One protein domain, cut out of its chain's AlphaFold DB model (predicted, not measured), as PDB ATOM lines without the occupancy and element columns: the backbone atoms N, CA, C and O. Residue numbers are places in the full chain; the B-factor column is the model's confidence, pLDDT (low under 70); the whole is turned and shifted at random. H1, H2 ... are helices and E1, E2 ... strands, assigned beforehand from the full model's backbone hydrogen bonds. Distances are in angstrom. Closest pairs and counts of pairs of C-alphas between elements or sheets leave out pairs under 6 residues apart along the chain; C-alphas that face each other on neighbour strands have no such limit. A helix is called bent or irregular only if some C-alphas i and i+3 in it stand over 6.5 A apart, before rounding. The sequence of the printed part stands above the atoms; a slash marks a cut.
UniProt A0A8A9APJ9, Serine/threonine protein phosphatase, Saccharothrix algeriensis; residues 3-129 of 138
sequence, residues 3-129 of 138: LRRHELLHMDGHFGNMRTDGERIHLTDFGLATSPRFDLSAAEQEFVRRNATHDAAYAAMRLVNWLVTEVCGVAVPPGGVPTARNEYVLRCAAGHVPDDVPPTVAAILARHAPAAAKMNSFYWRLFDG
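This is residues 3 to 129 of the 138 residues of the protein "Serine/threonine protein phosphatase" of Saccharothrix algeriensis (UniProt A0A8A9APJ9). H3 and the bent H4 pack on H2 as a helical core, while H1 and the small hairpin E1 and E2 lie away from it. The printed part has 127 residues, with two named strands and four named helices in the order E1, E2, H1, H2, H3, H4; of the 69 residues in named elements helices hold 63 and strands 6, and the class is mostly helix. It is only just compact, close to loose: radius of gyration of the C-alphas 16.2 A, spans 50 by 39 by 28 A.

E1 is residues 18 to 20, from C-alpha 18 at (-4.526, -25.346, -32.431); E2 is 25 to 27. H1 is 42 to 50, H2 54 to 71, 24.8 A long, H3 83 to 93. H4, by its hydrogen bonds assigned as one helix, residues 103 to 127, is bent, C-alphas 111 and 114 being 7.4 A apart; its arms are H4a, residues 103 to 111, and H4b, residues 114 to 127, which ends with C-alpha 127 at (16.894, -33.955, -29.686).

In antiparallel E1 and E2, N 19 and O 26 are within hydrogen-bond range, 2.8 A. H2, by residues 57 to 65 alone, touches H4b, by residues 115 to 120 alone, about perpendicular at 82 degrees; the closest C-alphas, Met 61 and Ala 116, are 3.9 A apart. H1 touches no helix. Every O i to N i+4 pair is within range in H1, H2, H3, H4a and H4b.

The printed part has no cut. The links E2 to H1 and H2 to H3 are long. No printed residue is under 70 in pLDDT.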
ATOM      1  N   LEU A   3      -7.238 -28.598 -20.484       92.50
ATOM      2  CA  LEU A   3      -6.923 -30.031 -20.579       92.50
ATOM      3  C   LEU A   3      -6.828 -30.726 -19.211       92.50
ATOM      4  O   LEU A   3      -7.557 -31.676 -18.944       92.50
ATOM      5  N   ARG A   4      -6.047 -30.157 -18.283       89.88
ATOM      6  CA  ARG A   4      -5.922 -30.680 -16.910       89.88
ATOM      7  C   ARG A   4      -7.259 -30.764 -16.165       89.88
ATOM      8  O   ARG A   4      -7.459 -31.705 -15.413       89.88
ATOM      9  N   ARG A   5      -8.171 -29.795 -16.341       93.00
ATOM     10  CA  ARG A   5      -9.503 -29.847 -15.695       93.00
ATOM     11  C   ARG A   5     -10.375 -30.970 -16.248       93.00
ATOM     12  O   ARG A   5     -11.227 -31.467 -15.528       93.00
ATOM     13  N   HIS A   6     -10.159 -31.346 -17.503       93.19
ATOM     14  CA  HIS A   6     -10.828 -32.473 -18.139       93.19
ATOM     15  C   HIS A   6     -10.045 -33.780 -17.992       93.19
ATOM     16  O   HIS A   6     -10.445 -34.768 -18.592       93.19
ATOM     17  N   GLU A   7      -8.968 -33.806 -17.196       94.56
ATOM     18  CA  GLU A   7      -8.069 -34.959 -17.042       94.56
ATOM     19  C   GLU A   7      -7.668 -35.547 -18.400       94.56
ATOM     20  O   GLU A   7      -7.697 -36.754 -18.617       94.56
ATOM     21  N   LEU A   8      -7.343 -34.671 -19.345       95.81
ATOM     22  CA  LEU A   8      -6.856 -35.043 -20.663       95.81
ATOM     23  C   LEU A   8      -5.420 -34.554 -20.804       95.81
ATOM     24  O   LEU A   8      -5.112 -33.422 -20.423       95.81
ATOM     25  N   LEU A   9      -4.574 -35.408 -21.361       96.56
ATOM     26  CA  LEU A   9      -3.201 -35.113 -21.725       96.56
ATOM     27  C   LEU A   9      -3.090 -35.257 -23.244       96.56
ATOM     28  O   LEU A   9      -3.303 -36.343 -23.764       96.56
ATOM     29  N   HIS A  10      -2.832 -34.167 -23.957       96.62
ATOM     30  CA  HIS A  10      -2.775 -34.135 -25.420       96.62
ATOM     31  C   HIS A  10      -1.415 -34.587 -25.959       96.62
ATOM     32  O   HIS A  10      -1.347 -35.143 -27.050       96.62
ATOM     33  N   MET A  11      -0.332 -34.316 -25.224       94.75
ATOM     34  CA  MET A  11       1.067 -34.641 -25.545       94.75
ATOM     35  C   MET A  11       1.669 -33.976 -26.789       94.75
ATOM     36  O   MET A  11       2.887 -33.982 -26.927       94.75
ATOM     37  N   ASP A  12       0.861 -33.331 -27.629       93.12
ATOM     38  CA  ASP A  12       1.318 -32.614 -28.828       93.12
ATOM     39  C   ASP A  12       0.525 -31.324 -29.092       93.12
ATOM     40  O   ASP A  12       0.156 -30.962 -30.210       93.12
ATOM     41  N   GLY A  13       0.214 -30.599 -28.017       87.69
ATOM     42  CA  GLY A  13      -0.529 -29.341 -28.077       87.69
ATOM     43  C   GLY A  13       0.303 -28.154 -28.579       87.69
ATOM     44  O   GLY A  13       0.343 -27.127 -27.905       87.69
ATOM     45  N   HIS A  14       1.014 -28.265 -29.709       88.75
ATOM     46  CA  HIS A  14       1.686 -27.117 -30.335       88.75
ATOM     47  C   HIS A  14       0.711 -26.259 -31.153       88.75
ATOM     48  O   HIS A  14      -0.353 -26.714 -31.562       88.75
ATOM     49  N   PHE A  15       1.110 -25.033 -31.504       88.56
ATOM     50  CA  PHE A  15       0.251 -24.098 -32.246       88.56
ATOM     51  C   PHE A  15      -0.258 -24.617 -33.603       88.56
ATOM     52  O   PHE A  15      -1.345 -24.233 -34.008       88.56
ATOM     53  N   GLY A  16       0.449 -25.531 -34.280       89.69
ATOM     54  CA  GLY A  16      -0.061 -26.183 -35.503       89.69
ATOM     55  C   GLY A  16      -1.273 -27.109 -35.285       89.69
ATOM     56  O   GLY A  16      -2.052 -27.322 -36.213       89.69
ATOM     57  N   ASN A  17      -1.461 -27.582 -34.049       94.31
ATOM     58  CA  ASN A  17      -2.565 -28.434 -33.600       94.31
ATOM     59  C   ASN A  17      -3.620 -27.612 -32.840       94.31
ATOM     60  O   ASN A  17      -4.508 -28.154 -32.185       94.31
ATOM     61  N   MET A  18      -3.524 -26.280 -32.919       92.94
ATOM     62  CA  MET A  18      -4.526 -25.346 -32.431       92.94
ATOM     63  C   MET A  18      -5.153 -24.636 -33.625       92.94
ATOM     64  O   MET A  18      -4.465 -24.011 -34.431       92.94
ATOM     65  N   ARG A  19      -6.474 -24.714 -33.741       94.69
ATOM     66  CA  ARG A  19      -7.259 -23.980 -34.736       94.69
ATOM     67  C   ARG A  19      -8.099 -22.935 -34.032       94.69
ATOM     68  O   ARG A  19      -8.481 -23.124 -32.885       94.69
ATOM     69  N   THR A  20      -8.374 -21.832 -34.707       95.00
ATOM     70  CA  THR A  20      -9.250 -20.791 -34.178       95.00
ATOM     71  C   THR A  20     -10.239 -20.361 -35.242       95.00
ATOM     72  O   THR A  20      -9.881 -20.265 -36.415       95.00
ATOM     73  N   ASP A  21     -11.477 -20.135 -34.822       95.00
ATOM     74  CA  ASP A  21     -12.524 -19.486 -35.613       95.00
ATOM     75  C   ASP A  21     -12.583 -17.966 -35.356       95.00
ATOM     76  O   ASP A  21     -13.408 -17.269 -35.937       95.00
ATOM     77  N   GLY A  22     -11.687 -17.441 -34.509       94.44
ATOM     78  CA  GLY A  22     -11.656 -16.047 -34.064       94.44
ATOM     79  C   GLY A  22     -12.319 -15.822 -32.701       94.44
ATOM     80  O   GLY A  22     -11.992 -14.844 -32.032       94.44
ATOM     81  N   GLU A  23     -13.169 -16.743 -32.245       94.94
ATOM     82  CA  GLU A  23     -13.831 -16.682 -30.937       94.94
ATOM     83  C   GLU A  23     -13.258 -17.708 -29.955       94.94
ATOM     84  O   GLU A  23     -13.167 -17.456 -28.749       94.94
ATOM     85  N   ARG A  24     -12.881 -18.887 -30.457       93.75
ATOM     86  CA  ARG A  24     -12.456 -20.035 -29.655       93.75
ATOM     87  C   ARG A  24     -11.225 -20.696 -30.242       93.75
ATOM     88  O   ARG A  24     -10.989 -20.696 -31.442       93.75
ATOM     89  N   ILE A  25     -10.457 -21.321 -29.357       92.69
ATOM     90  CA  ILE A  25      -9.354 -22.198 -29.740       92.69
ATOM     91  C   ILE A  25      -9.840 -23.644 -29.656       92.69
ATOM     92  O   ILE A  25     -10.341 -24.086 -28.621       92.69
ATOM     93  N   HIS A  26      -9.642 -24.379 -30.741       93.50
ATOM     94  CA  HIS A  26      -9.922 -25.795 -30.896       93.50
ATOM     95  C   HIS A  26      -8.605 -26.560 -30.936       93.50
ATOM     96  O   HIS A  26      -7.711 -26.225 -31.710       93.50
ATOM     97  N   LEU A  27      -8.496 -27.594 -30.109       94.06
ATOM     98  CA  LEU A  27      -7.390 -28.542 -30.176       94.06
ATOM     99  C   LEU A  27      -7.716 -29.613 -31.217       94.06
ATOM    100  O   LEU A  27      -8.858 -30.065 -31.307       94.06
ATOM    101  N   THR A  28      -6.720 -29.989 -32.004       95.06
ATOM    102  CA  THR A  28      -6.819 -30.998 -33.060       95.06
ATOM    103  C   THR A  28      -5.690 -32.007 -32.925       95.06
ATOM    104  O   THR A  28      -4.702 -31.720 -32.267       95.06
ATOM    105  N   ASP A  29      -5.806 -33.134 -33.624       95.12
ATOM    106  CA  ASP A  29      -4.810 -34.211 -33.609       95.12
ATOM    107  C   ASP A  29      -4.589 -34.830 -32.218       95.12
ATOM    108  O   ASP A  29      -3.590 -34.631 -31.535       95.12
ATOM    109  N   PHE A  30      -5.565 -35.632 -31.800       94.88
ATOM    110  CA  PHE A  30      -5.521 -36.359 -30.534       94.88
ATOM    111  C   PHE A  30      -4.798 -37.712 -30.652       94.88
ATOM    112  O   PHE A  30      -5.004 -38.577 -29.805       94.88
ATOM    113  N   GLY A  31      -3.963 -37.921 -31.680       94.88
ATOM    114  CA  GLY A  31      -3.300 -39.206 -31.934       94.88
ATOM    115  C   GLY A  31      -2.385 -39.686 -30.799       94.88
ATOM    116  O   GLY A  31      -2.177 -40.887 -30.653       94.88
ATOM    117  N   LEU A  32      -1.885 -38.763 -29.970       95.06
ATOM    118  CA  LEU A  32      -1.055 -39.047 -28.791       95.06
ATOM    119  C   LEU A  32      -1.787 -38.814 -27.459       95.06
ATOM    120  O   LEU A  32      -1.170 -38.862 -26.393       95.06
ATOM    121  N   ALA A  33      -3.087 -38.517 -27.502       96.31
ATOM    122  CA  ALA A  33      -3.814 -38.123 -26.310       96.31
ATOM    123  C   ALA A  33      -4.107 -39.317 -25.389       96.31
ATOM    124  O   ALA A  33      -4.474 -40.402 -25.835       96.31
ATOM    125  N   THR A  34      -4.008 -39.095 -24.080       97.00
ATOM    126  CA  THR A  34      -4.332 -40.088 -23.048       97.00
ATOM    127  C   THR A  34      -5.021 -39.439 -21.845       97.00
ATOM    128  O   THR A  34      -5.049 -38.215 -21.695       97.00
ATOM    129  N   SER A  35      -5.635 -40.251 -20.988       96.31
ATOM    130  CA  SER A  35      -6.392 -39.808 -19.819       96.31
ATOM    131  C   SER A  35      -6.300 -40.855 -18.712       96.31
ATOM    132  O   SER A  35      -6.396 -42.043 -19.016       96.31
ATOM    133  N   PRO A  36      -6.235 -40.462 -17.423       94.94
ATOM    134  CA  PRO A  36      -6.344 -41.419 -16.324       94.94
ATOM    135  C   PRO A  36      -7.721 -42.103 -16.267       94.94
ATOM    136  O   PRO A  36      -7.908 -43.013 -15.468       94.94
ATOM    137  N   ARG A  37      -8.694 -41.679 -17.091       95.50
ATOM    138  CA  ARG A  37      -9.991 -42.351 -17.252       95.50
ATOM    139  C   ARG A  37      -9.967 -43.535 -18.222       95.50
ATOM    140  O   ARG A  37     -10.983 -44.211 -18.351       95.50
ATOM    141  N   PHE A  38      -8.879 -43.736 -18.957       96.50
ATOM    142  CA  PHE A  38      -8.739 -44.876 -19.862       96.50
ATOM    143  C   PHE A  38      -8.339 -46.137 -19.091       96.50
ATOM    144  O   PHE A  38      -7.880 -46.059 -17.952       96.50
ATOM    145  N   ASP A  39      -8.510 -47.300 -19.722       97.88
ATOM    146  CA  ASP A  39      -7.988 -48.563 -19.199       97.88
ATOM    147  C   ASP A  39      -6.472 -48.608 -19.438       97.88
ATOM    148  O   ASP A  39      -6.006 -48.959 -20.521       97.88
ATOM    149  N   LEU A  40      -5.720 -48.116 -18.453       97.50
ATOM    150  CA  LEU A  40      -4.274 -47.925 -18.518       97.50
ATOM    151  C   LEU A  40      -3.546 -48.944 -17.643       97.50
ATOM    152  O   LEU A  40      -3.904 -49.153 -16.479       97.50
ATOM    153  N   SER A  41      -2.439 -49.479 -18.153       98.12
ATOM    154  CA  SER A  41      -1.470 -50.219 -17.346       98.12
ATOM    155  C   SER A  41      -0.844 -49.332 -16.259       98.12
ATOM    156  O   SER A  41      -0.869 -48.102 -16.326       98.12
ATOM    157  N   ALA A  42      -0.208 -49.949 -15.259       97.75
ATOM    158  CA  ALA A  42       0.458 -49.208 -14.183       97.75
ATOM    159  C   ALA A  42       1.532 -48.229 -14.704       97.75
ATOM    160  O   ALA A  42       1.664 -47.121 -14.186       97.75
ATOM    161  N   ALA A  43       2.268 -48.611 -15.755       96.38
ATOM    162  CA  ALA A  43       3.281 -47.756 -16.369       96.38
ATOM    163  C   ALA A  43       2.661 -46.528 -17.061       96.38
ATOM    164  O   ALA A  43       3.182 -45.419 -16.946       96.38
ATOM    165  N   GLU A  44       1.524 -46.698 -17.736       96.56
ATOM    166  CA  GLU A  44       0.817 -45.602 -18.406       96.56
ATOM    167  C   GLU A  44       0.150 -44.651 -17.405       96.56
ATOM    168  O   GLU A  44       0.175 -43.437 -17.601       96.56
ATOM    169  N   GLN A  45      -0.389 -45.165 -16.296       96.88
ATOM    170  CA  GLN A  45      -0.918 -44.322 -15.218       96.88
ATOM    171  C   GLN A  45       0.178 -43.444 -14.607       96.88
ATOM    172  O   GLN A  45      -0.022 -42.244 -14.402       96.88
ATOM    173  N   GLU A  46       1.355 -44.022 -14.361       95.50
ATOM    174  CA  GLU A  46       2.509 -43.278 -13.862       95.50
ATOM    175  C   GLU A  46       2.988 -42.234 -14.879       95.50
ATOM    176  O   GLU A  46       3.259 -41.088 -14.512       95.50
ATOM    177  N   PHE A  47       2.996 -42.580 -16.169       95.44
ATOM    178  CA  PHE A  47       3.274 -41.630 -17.240       95.44
ATOM    179  C   PHE A  47       2.296 -40.448 -17.215       95.44
ATOM    180  O   PHE A  47       2.732 -39.296 -17.206       95.44
ATOM    181  N   VAL A  48       0.986 -40.702 -17.153       96.19
ATOM    182  CA  VAL A  48      -0.040 -39.649 -17.084       96.19
ATOM    183  C   VAL A  48       0.166 -38.765 -15.857       96.19
ATOM    184  O   VAL A  48       0.152 -37.536 -15.966       96.19
ATOM    185  N   ARG A  49       0.406 -39.372 -14.690       94.31
ATOM    186  CA  ARG A  49       0.629 -38.654 -13.430       94.31
ATOM    187  C   ARG A  49       1.850 -37.740 -13.520       94.31
ATOM    188  O   ARG A  49       1.761 -36.566 -13.157       94.31
ATOM    189  N   ARG A  50       2.974 -38.257 -14.021       94.81
ATOM    190  CA  ARG A  50       4.232 -37.509 -14.149       94.81
ATOM    191  C   ARG A  50       4.139 -36.382 -15.176       94.81
ATOM    192  O   ARG A  50       4.726 -35.323 -14.980       94.81
ATOM    193  N   ASN A  51       3.380 -36.586 -16.250       95.50
ATOM    194  CA  ASN A  51       3.262 -35.635 -17.355       95.50
ATOM    195  C   ASN A  51       2.038 -34.713 -17.246       95.50
ATOM    196  O   ASN A  51       1.756 -33.964 -18.174       95.50
ATOM    197  N   ALA A  52       1.330 -34.680 -16.113       94.12
ATOM    198  CA  ALA A  52       0.072 -33.936 -15.958       94.12
ATOM    199  C   ALA A  52       0.157 -32.416 -16.242       94.12
ATOM    200  O   ALA A  52      -0.869 -31.758 -16.448       94.12
ATOM    201  N   THR A  53       1.358 -31.829 -16.218       94.75
ATOM    202  CA  THR A  53       1.610 -30.412 -16.543       94.75
ATOM    203  C   THR A  53       2.278 -30.201 -17.905       94.75
ATOM    204  O   THR A  53       2.435 -29.048 -18.319       94.75
ATOM    205  N   HIS A  54       2.595 -31.281 -18.628       95.38
ATOM    206  CA  HIS A  54       3.337 -31.263 -19.886       95.38
ATOM    207  C   HIS A  54       2.704 -30.332 -20.919       95.38
ATOM    208  O   HIS A  54       3.371 -29.416 -21.382       95.38
ATOM    209  N   ASP A  55       1.409 -30.474 -21.221       94.88
ATOM    210  CA  ASP A  55       0.762 -29.667 -22.269       94.88
ATOM    211  C   ASP A  55       0.812 -28.162 -21.983       94.88
ATOM    212  O   ASP A  55       1.055 -27.350 -22.875       94.88
ATOM    213  N   ALA A  56       0.606 -27.772 -20.722       93.38
ATOM    214  CA  ALA A  56       0.662 -26.369 -20.327       93.38
ATOM    215  C   ALA A  56       2.094 -25.823 -20.419       93.38
ATOM    216  O   ALA A  56       2.298 -24.695 -20.869       93.38
ATOM    217  N   ALA A  57       3.078 -26.626 -20.012       95.19
ATOM    218  CA  ALA A  57       4.492 -26.291 -20.107       95.19
ATOM    219  C   ALA A  57       4.963 -26.204 -21.565       95.19
ATOM    220  O   ALA A  57       5.712 -25.297 -21.920       95.19
ATOM    221  N   TYR A  58       4.479 -27.108 -22.414       94.94
ATOM    222  CA  TYR A  58       4.782 -27.146 -23.834       94.94
ATOM    223  C   TYR A  58       4.209 -25.921 -24.548       94.94
ATOM    224  O   TYR A  58       4.946 -25.202 -25.219       94.94
ATOM    225  N   ALA A  59       2.933 -25.597 -24.322       94.06
ATOM    226  CA  ALA A  59       2.318 -24.387 -24.865       94.06
ATOM    227  C   ALA A  59       3.029 -23.108 -24.381       94.06
ATOM    228  O   ALA A  59       3.304 -22.214 -25.184       94.06
ATOM    229  N   ALA A  60       3.387 -23.037 -23.092       95.69
ATOM    230  CA  ALA A  60       4.165 -21.931 -22.535       95.69
ATOM    231  C   ALA A  60       5.534 -21.794 -23.217       95.69
ATOM    232  O   ALA A  60       5.918 -20.692 -23.599       95.69
ATOM    233  N   MET A  61       6.239 -22.907 -23.426       96.62
ATOM    234  CA  MET A  61       7.507 -22.933 -24.150       96.62
ATOM    235  C   MET A  61       7.351 -22.406 -25.579       96.62
ATOM    236  O   MET A  61       8.126 -21.547 -25.994       96.62
ATOM    237  N   ARG A  62       6.343 -22.875 -26.329       95.50
ATOM    238  CA  ARG A  62       6.091 -22.413 -27.706       95.50
ATOM    239  C   ARG A  62       5.807 -20.910 -27.753       95.50
ATOM    240  O   ARG A  62       6.398 -20.225 -28.583       95.50
ATOM    241  N   LEU A  63       4.974 -20.403 -26.840       96.69
ATOM    242  CA  LEU A  63       4.644 -18.978 -26.744       96.69
ATOM    243  C   LEU A  63       5.866 -18.123 -26.407       96.69
ATOM    244  O   LEU A  63       6.154 -17.155 -27.102       96.69
ATOM    245  N   VAL A  64       6.586 -18.483 -25.344       98.06
ATOM    246  CA  VAL A  64       7.751 -17.730 -24.869       98.06
ATOM    247  C   VAL A  64       8.847 -17.710 -25.928       98.06
ATOM    248  O   VAL A  64       9.381 -16.647 -26.224       98.06
ATOM    249  N   ASN A  65       9.154 -18.855 -26.542       96.81
ATOM    250  CA  ASN A  65      10.171 -18.916 -27.590       96.81
ATOM    251  C   ASN A  65       9.794 -18.045 -28.796       96.81
ATOM    252  O   ASN A  65      10.658 -17.359 -29.330       96.81
ATOM    253  N   TRP A  66       8.517 -18.048 -29.195       96.12
ATOM    254  CA  TRP A  66       8.021 -17.189 -30.270       96.12
ATOM    255  C   TRP A  66       8.140 -15.702 -29.915       96.12
ATOM    256  O   TRP A  66       8.686 -14.945 -30.704       96.12
ATOM    257  N   LEU A  67       7.719 -15.289 -28.714       97.81
ATOM    258  CA  LEU A  67       7.838 -13.895 -28.263       97.81
ATOM    259  C   LEU A  67       9.293 -13.420 -28.244       97.81
ATOM    260  O   LEU A  67       9.593 -12.330 -28.722       97.81
ATOM    261  N   VAL A  68      10.205 -14.239 -27.721       97.69
ATOM    262  CA  VAL A  68      11.626 -13.883 -27.642       97.69
ATOM    263  C   VAL A  68      12.240 -13.700 -29.033       97.69
ATOM    264  O   VAL A  68      13.035 -12.784 -29.233       97.69
ATOM    265  N   THR A  69      11.865 -14.532 -30.004       95.94
ATOM    266  CA  THR A  69      12.397 -14.427 -31.368       95.94
ATOM    267  C   THR A  69      11.717 -13.325 -32.177       95.94
ATOM    268  O   THR A  69      12.405 -12.458 -32.707       95.94
ATOM    269  N   GLU A  70      10.388 -13.315 -32.240       95.44
ATOM    270  CA  GLU A  70       9.637 -12.446 -33.157       95.44
ATOM    271  C   GLU A  70       9.349 -11.057 -32.582       95.44
ATOM    272  O   GLU A  70       9.232 -10.093 -33.332       95.44
ATOM    273  N   VAL A  71       9.227 -10.934 -31.256       95.69
ATOM    274  CA  VAL A  71       8.891  -9.656 -30.605       95.69
ATOM    275  C   VAL A  71      10.114  -9.017 -29.960       95.69
ATOM    276  O   VAL A  71      10.332  -7.823 -30.137       95.69
ATOM    277  N   CYS A  72      10.939  -9.795 -29.254       95.56
ATOM    278  CA  CYS A  72      12.180  -9.288 -28.656       95.56
ATOM    279  C   CYS A  72      13.374  -9.302 -29.631       95.56
ATOM    280  O   CYS A  72      14.464  -8.873 -29.257       95.56
ATOM    281  N   GLY A  73      13.200  -9.806 -30.859       94.69
ATOM    282  CA  GLY A  73      14.212  -9.748 -31.918       94.69
ATOM    283  C   GLY A  73      15.443 -10.632 -31.695       94.69
ATOM    284  O   GLY A  73      16.488 -10.395 -32.304       94.69
ATOM    285  N   VAL A  74      15.367 -11.646 -30.825       95.38
ATOM    286  CA  VAL A  74      16.504 -12.539 -30.566       95.38
ATOM    287  C   VAL A  74      16.622 -13.565 -31.689       95.38
ATOM    288  O   VAL A  74      15.876 -14.549 -31.746       95.38
ATOM    289  N   ALA A  75      17.589 -13.335 -32.578       89.19
ATOM    290  CA  ALA A  75      17.832 -14.174 -33.742       89.19
ATOM    291  C   ALA A  75      18.134 -15.635 -33.366       89.19
ATOM    292  O   ALA A  75      18.892 -15.929 -32.437       89.19
ATOM    293  N   VAL A  76      17.572 -16.555 -34.150       87.56
ATOM    294  CA  VAL A  76      17.895 -17.983 -34.116       87.56
ATOM    295  C   VAL A  76      18.576 -18.341 -35.439       87.56
ATOM    296  O   VAL A  76      17.991 -18.082 -36.494       87.56
ATOM    297  N   PRO A  77      19.792 -18.918 -35.426       84.19
ATOM    298  CA  PRO A  77      20.473 -19.299 -36.657       84.19
ATOM    299  C   PRO A  77      19.658 -20.340 -37.444       84.19
ATOM    300  O   PRO A  77      19.169 -21.300 -36.837       84.19
ATOM    301  N   PRO A  78      19.542 -20.222 -38.779       80.44
ATOM    302  CA  PRO A  78      18.931 -21.262 -39.600       80.44
ATOM    303  C   PRO A  78      19.649 -22.602 -39.400       80.44
ATOM    304  O   PRO A  78      20.860 -22.691 -39.588       80.44
ATOM    305  N   GLY A  79      18.914 -23.636 -38.983       75.94
ATOM    306  CA  GLY A  79      19.468 -24.973 -38.729       75.94
ATOM    307  C   GLY A  79      20.434 -25.074 -37.539       75.94
ATOM    308  O   GLY A  79      21.053 -26.118 -37.365       75.94
ATOM    309  N   GLY A  80      20.582 -24.016 -36.732       75.38
ATOM    310  CA  GLY A  80      21.495 -23.982 -35.590       75.38
ATOM    311  C   GLY A  80      20.801 -24.077 -34.231       75.38
ATOM    312  O   GLY A  80      19.577 -24.023 -34.108       75.38
ATOM    313  N   VAL A  81      21.614 -24.183 -33.179       83.25
ATOM    314  CA  VAL A  81      21.146 -24.202 -31.788       83.25
ATOM    315  C   VAL A  81      20.695 -22.786 -31.380       83.25
ATOM    316  O   VAL A  81      21.458 -21.832 -31.541       83.25
ATOM    317  N   PRO A  82      19.481 -22.597 -30.828       90.44
ATOM    318  CA  PRO A  82      18.932 -21.302 -30.428       90.44
ATOM    319  C   PRO A  82      19.506 -20.826 -29.079       90.44
ATOM    320  O   PRO A  82      18.755 -20.494 -28.161       90.44
ATOM    321  N   THR A  83      20.834 -20.805 -28.937       92.00
ATOM    322  CA  THR A  83      21.536 -20.499 -27.677       92.00
ATOM    323  C   THR A  83      21.137 -19.136 -27.116       92.00
ATOM    324  O   THR A  83      20.655 -19.068 -25.989       92.00
ATOM    325  N   ALA A  84      21.211 -18.074 -27.928       95.00
ATOM    326  CA  ALA A  84      20.856 -16.717 -27.503       95.00
ATOM    327  C   ALA A  84      19.395 -16.612 -27.023       95.00
ATOM    328  O   ALA A  84      19.105 -15.990 -26.001       95.00
ATOM    329  N   ARG A  85      18.463 -17.278 -27.718       96.19
ATOM    330  CA  ARG A  85      17.055 -17.331 -27.303       96.19
ATOM    331  C   ARG A  85      16.895 -18.078 -25.980       96.19
ATOM    332  O   ARG A  85      16.157 -17.617 -25.117       96.19
ATOM    333  N   ASN A  86      17.579 -19.204 -25.785       95.94
ATOM    334  CA  ASN A  86      17.506 -19.954 -24.529       95.94
ATOM    335  C   ASN A  86      18.103 -19.170 -23.351       95.94
ATOM    336  O   ASN A  86      17.515 -19.168 -22.271       95.94
ATOM    337  N   GLU A  87      19.219 -18.468 -23.551       96.75
ATOM    338  CA  GLU A  87      19.816 -17.577 -22.547       96.75
ATOM    339  C   GLU A  87      18.869 -16.436 -22.164       96.75
ATOM    340  O   GLU A  87      18.710 -16.121 -20.983       96.75
ATOM    341  N   TYR A  88      18.182 -15.852 -23.148       98.00
ATOM    342  CA  TYR A  88      17.167 -14.832 -22.904       98.00
ATOM    343  C   TYR A  88      15.999 -15.384 -22.072       98.00
ATOM    344  O   TYR A  88      15.563 -14.757 -21.104       98.00
ATOM    345  N   VAL A  89      15.516 -16.589 -22.395       98.25
ATOM    346  CA  VAL A  89      14.458 -17.262 -21.624       98.25
ATOM    347  C   VAL A  89      14.916 -17.566 -20.196       98.25
ATOM    348  O   VAL A  89      14.156 -17.324 -19.262       98.25
ATOM    349  N   LEU A  90      16.150 -18.040 -19.998       98.06
ATOM    350  CA  LEU A  90      16.721 -18.283 -18.668       98.06
ATOM    351  C   LEU A  90      16.802 -16.996 -17.838       98.06
ATOM    352  O   LEU A  90      16.445 -16.995 -16.661       98.06
ATOM    353  N   ARG A  91      17.201 -15.886 -18.461       97.94
ATOM    354  CA  ARG A  91      17.232 -14.565 -17.826       97.94
ATOM    355  C   ARG A  91      15.837 -14.123 -17.368       97.94
ATOM    356  O   ARG A  91      15.664 -13.748 -16.209       97.94
ATOM    357  N   CYS A  92      14.834 -14.258 -18.237       98.25
ATOM    358  CA  CYS A  92      13.438 -13.972 -17.892       98.25
ATOM    359  C   CYS A  92      12.924 -14.892 -16.774       98.25
ATOM    360  O   CYS A  92      12.233 -14.435 -15.868       98.25
ATOM    361  N   ALA A  93      13.288 -16.179 -16.801       97.88
ATOM    362  CA  ALA A  93      12.920 -17.148 -15.769       97.88
ATOM    363  C   ALA A  93      13.515 -16.804 -14.395       97.88
ATOM    364  O   ALA A  93      12.904 -17.105 -13.373       97.88
ATOM    365  N   ALA A  94      14.675 -16.145 -14.372       97.81
ATOM    366  CA  ALA A  94      15.303 -15.615 -13.168       97.81
ATOM    367  C   ALA A  94      14.714 -14.262 -12.709       97.81
ATOM    368  O   ALA A  94      15.261 -13.651 -11.796       97.81
ATOM    369  N   GLY A  95      13.641 -13.774 -13.341       96.69
ATOM    370  CA  GLY A  95      12.980 -12.509 -13.002       96.69
ATOM    371  C   GLY A  95      13.568 -11.270 -13.681       96.69
ATOM    372  O   GLY A  95      13.122 -10.162 -13.403       96.69
ATOM    373  N   HIS A  96      14.532 -11.436 -14.588       96.94
ATOM    374  CA  HIS A  96      15.225 -10.329 -15.249       96.94
ATOM    375  C   HIS A  96      14.678 -10.123 -16.670       96.94
ATOM    376  O   HIS A  96      15.343 -10.424 -17.663       96.94
ATOM    377  N   VAL A  97      13.433  -9.659 -16.774       96.12
ATOM    378  CA  VAL A  97      12.842  -9.283 -18.068       96.12
ATOM    379  C   VAL A  97      13.353  -7.889 -18.465       96.12
ATOM    380  O   VAL A  97      13.282  -6.997 -17.627       96.12
ATOM    381  N   PRO A  98      13.878  -7.683 -19.689       93.62
ATOM    382  CA  PRO A  98      14.377  -6.371 -20.113       93.62
ATOM    383  C   PRO A  98      13.298  -5.275 -20.146       93.62
ATOM    384  O   PRO A  98      12.151  -5.540 -20.510       93.62
ATOM    385  N   ASP A  99      13.685  -4.044 -19.798       91.88
ATOM    386  CA  ASP A  99      12.775  -2.891 -19.659       91.88
ATOM    387  C   ASP A  99      12.221  -2.368 -20.997       91.88
ATOM    388  O   ASP A  99      11.207  -1.673 -21.029       91.88
ATOM    389  N   ASP A 100      12.880  -2.690 -22.110       92.38
ATOM    390  CA  ASP A 100      12.478  -2.317 -23.469       92.38
ATOM    391  C   ASP A 100      11.395  -3.241 -24.055       92.38
ATOM    392  O   ASP A 100      10.835  -2.961 -25.118       92.38
ATOM    393  N   VAL A 101      11.050  -4.325 -23.353       95.50
ATOM    394  CA  VAL A 101       9.987  -5.248 -23.756       95.50
ATOM    395  C   VAL A 101       8.611  -4.627 -23.477       95.50
ATOM    396  O   VAL A 101       8.358  -4.165 -22.363       95.50
ATOM    397  N   PRO A 102       7.653  -4.681 -24.429       96.44
ATOM    398  CA  PRO A 102       6.298  -4.191 -24.197       96.44
ATOM    399  C   PRO A 102       5.672  -4.788 -22.921       96.44
ATOM    400  O   PRO A 102       5.736  -6.008 -22.745       96.44
ATOM    401  N   PRO A 103       4.993  -3.999 -22.062       96.38
ATOM    402  CA  PRO A 103       4.551  -4.460 -20.738       96.38
ATOM    403  C   PRO A 103       3.724  -5.754 -20.747       96.38
ATOM    404  O   PRO A 103       3.910  -6.629 -19.900       96.38
ATOM    405  N   THR A 104       2.844  -5.920 -21.736       97.12
ATOM    406  CA  THR A 104       2.044  -7.144 -21.906       97.12
ATOM    407  C   THR A 104       2.918  -8.366 -22.190       97.12
ATOM    408  O   THR A 104       2.689  -9.438 -21.633       97.12
ATOM    409  N   VAL A 105       3.939  -8.210 -23.032       97.88
ATOM    410  CA  VAL A 105       4.897  -9.273 -23.361       97.88
ATOM    411  C   VAL A 105       5.759  -9.577 -22.143       97.88
ATOM    412  O   VAL A 105       5.922 -10.746 -21.797       97.88
ATOM    413  N   ALA A 106       6.224  -8.547 -21.436       98.00
ATOM    414  CA  ALA A 106       7.016  -8.704 -20.225       98.00
ATOM    415  C   ALA A 106       6.265  -9.501 -19.144       98.00
ATOM    416  O   ALA A 106       6.827 -10.426 -18.559       98.00
ATOM    417  N   ALA A 107       4.973  -9.225 -18.943       98.00
ATOM    418  CA  ALA A 107       4.131  -9.972 -18.009       98.00
ATOM    419  C   ALA A 107       3.975 -11.454 -18.403       98.00
ATOM    420  O   ALA A 107       4.014 -12.338 -17.541       98.00
ATOM    421  N   ILE A 108       3.827 -11.746 -19.702       98.25
ATOM    422  CA  ILE A 108       3.769 -13.124 -20.213       98.25
ATOM    423  C   ILE A 108       5.110 -13.831 -19.989       98.25
ATOM    424  O   ILE A 108       5.124 -14.950 -19.471       98.25
ATOM    425  N   LEU A 109       6.229 -13.186 -20.333       98.38
ATOM    426  CA  LEU A 109       7.572 -13.734 -20.143       98.38
ATOM    427  C   LEU A 109       7.850 -14.010 -18.664       98.38
ATOM    428  O   LEU A 109       8.210 -15.134 -18.328       98.38
ATOM    429  N   ALA A 110       7.598 -13.051 -17.771       97.56
ATOM    430  CA  ALA A 110       7.787 -13.225 -16.332       97.56
ATOM    431  C   ALA A 110       6.989 -14.422 -15.787       97.56
ATOM    432  O   ALA A 110       7.482 -15.199 -14.971       97.56
ATOM    433  N   ARG A 111       5.758 -14.613 -16.276       97.69
ATOM    434  CA  ARG A 111       4.885 -15.706 -15.842       97.69
ATOM    435  C   ARG A 111       5.294 -17.074 -16.390       97.69
ATOM    436  O   ARG A 111       5.133 -18.078 -15.698       97.69
ATOM    437  N   HIS A 112       5.742 -17.140 -17.641       98.12
ATOM    438  CA  HIS A 112       5.853 -18.402 -18.379       98.12
ATOM    439  C   HIS A 112       7.290 -18.831 -18.691       98.12
ATOM    440  O   HIS A 112       7.510 -20.004 -19.001       98.12
ATOM    441  N   ALA A 113       8.277 -17.943 -18.558       98.25
ATOM    442  CA  ALA A 113       9.679 -18.263 -18.810       98.25
ATOM    443  C   ALA A 113      10.228 -19.407 -17.937       98.25
ATOM    444  O   ALA A 113      10.937 -20.245 -18.494       98.25
ATOM    445  N   PRO A 114       9.881 -19.553 -16.638       97.88
ATOM    446  CA  PRO A 114      10.352 -20.696 -15.847       97.88
ATOM    447  C   PRO A 114       9.922 -22.052 -16.423       97.88
ATOM    448  O   PRO A 114      10.715 -22.993 -16.488       97.88
ATOM    449  N   ALA A 115       8.676 -22.143 -16.897       97.25
ATOM    450  CA  ALA A 115       8.160 -23.336 -17.561       97.25
ATOM    451  C   ALA A 115       8.863 -23.581 -18.904       97.25
ATOM    452  O   ALA A 115       9.287 -24.701 -19.191       97.25
ATOM    453  N   ALA A 116       9.025 -22.522 -19.699       97.75
ATOM    454  CA  ALA A 116       9.703 -22.580 -20.986       97.75
ATOM    455  C   ALA A 116      11.176 -22.999 -20.859       97.75
ATOM    456  O   ALA A 116      11.640 -23.804 -21.657       97.75
ATOM    457  N   ALA A 117      11.898 -22.511 -19.848       97.56
ATOM    458  CA  ALA A 117      13.297 -22.855 -19.602       97.56
ATOM    459  C   ALA A 117      13.475 -24.354 -19.316       97.56
ATOM    460  O   ALA A 117      14.283 -25.017 -19.969       97.56
ATOM    461  N   LYS A 118      12.671 -24.905 -18.395       96.81
ATOM    462  CA  LYS A 118      12.665 -26.344 -18.085       96.81
ATOM    463  C   LYS A 118      12.323 -27.179 -19.318       96.81
ATOM    464  O   LYS A 118      12.990 -28.174 -19.590       96.81
ATOM    465  N   MET A 119      11.317 -26.755 -20.084       96.19
ATOM    466  CA  MET A 119      10.885 -27.487 -21.270       96.19
ATOM    467  C   MET A 119      11.908 -27.426 -22.410       96.19
ATOM    468  O   MET A 119      12.180 -28.446 -23.032       96.19
ATOM    469  N   ASN A 120      12.531 -26.268 -22.648       95.50
ATOM    470  CA  ASN A 120      13.618 -26.133 -23.618       95.50
ATOM    471  C   ASN A 120      14.773 -27.083 -23.270       95.50
ATOM    472  O   ASN A 120      15.264 -27.782 -24.148       95.50
ATOM    473  N   SER A 121      15.183 -27.145 -21.997       94.00
ATOM    474  CA  SER A 121      16.233 -28.069 -21.546       94.00
ATOM    475  C   SER A 121      15.846 -29.539 -21.756       94.00
ATOM    476  O   SER A 121      16.653 -30.313 -22.267       94.00
ATOM    477  N   PHE A 122      14.607 -29.911 -21.425       94.62
ATOM    478  CA  PHE A 122      14.086 -31.261 -21.643       94.62
ATOM    479  C   PHE A 122      14.084 -31.656 -23.129       94.62
ATOM    480  O   PHE A 122      14.631 -32.698 -23.484       94.62
ATOM    481  N   TYR A 123      13.542 -30.808 -24.007       91.12
ATOM    482  CA  TYR A 123      13.511 -31.089 -25.445       91.12
ATOM    483  C   TYR A 123      14.908 -31.135 -26.067       91.12
ATOM    484  O   TYR A 123      15.124 -31.934 -26.971       91.12
ATOM    485  N   TRP A 124      15.867 -30.337 -25.585       89.31
ATOM    486  CA  TRP A 124      17.245 -30.433 -26.075       89.31
ATOM    487  C   TRP A 124      17.882 -31.781 -25.771       89.31
ATOM    488  O   TRP A 124      18.514 -32.338 -26.657       89.31
ATOM    489  N   ARG A 125      17.653 -32.342 -24.578       91.38
ATOM    490  CA  ARG A 125      18.112 -33.704 -24.262       91.38
ATOM    491  C   ARG A 125      17.509 -34.737 -25.214       91.38
ATOM    492  O   ARG A 125      18.237 -35.570 -25.737       91.38
ATOM    493  N   LEU A 126      16.204 -34.641 -25.484       89.00
ATOM    494  CA  LEU A 126      15.532 -35.530 -26.436       89.00
ATOM    495  C   LEU A 126      16.114 -35.407 -27.855       89.00
ATOM    496  O   LEU A 126      16.398 -36.422 -28.486       89.00
ATOM    497  N   PHE A 127      16.317 -34.183 -28.354       85.56
ATOM    498  CA  PHE A 127      16.894 -33.955 -29.686       85.56
ATOM    499  C   PHE A 127      18.363 -34.381 -29.792       85.56
ATOM    500  O   PHE A 127      18.794 -34.753 -30.879       85.56
ATOM    501  N   ASP A 128      19.104 -34.368 -28.683       87.00
ATOM    502  CA  ASP A 128      20.486 -34.859 -28.595       87.00
ATOM    503  C   ASP A 128      20.568 -36.394 -28.430       87.00
ATOM    504  O   ASP A 128      21.644 -36.964 -28.273       87.00
ATOM    505  N   GLY A 129      19.424 -37.088 -28.491       89.94
ATOM    506  CA  GLY A 129      19.345 -38.551 -28.513       89.94
ATOM    507  C   GLY A 129      19.173 -39.218 -27.146       89.94
ATOM    508  O   GLY A 129      19.196 -40.448 -27.070       89.94
TER     509      GLY A 129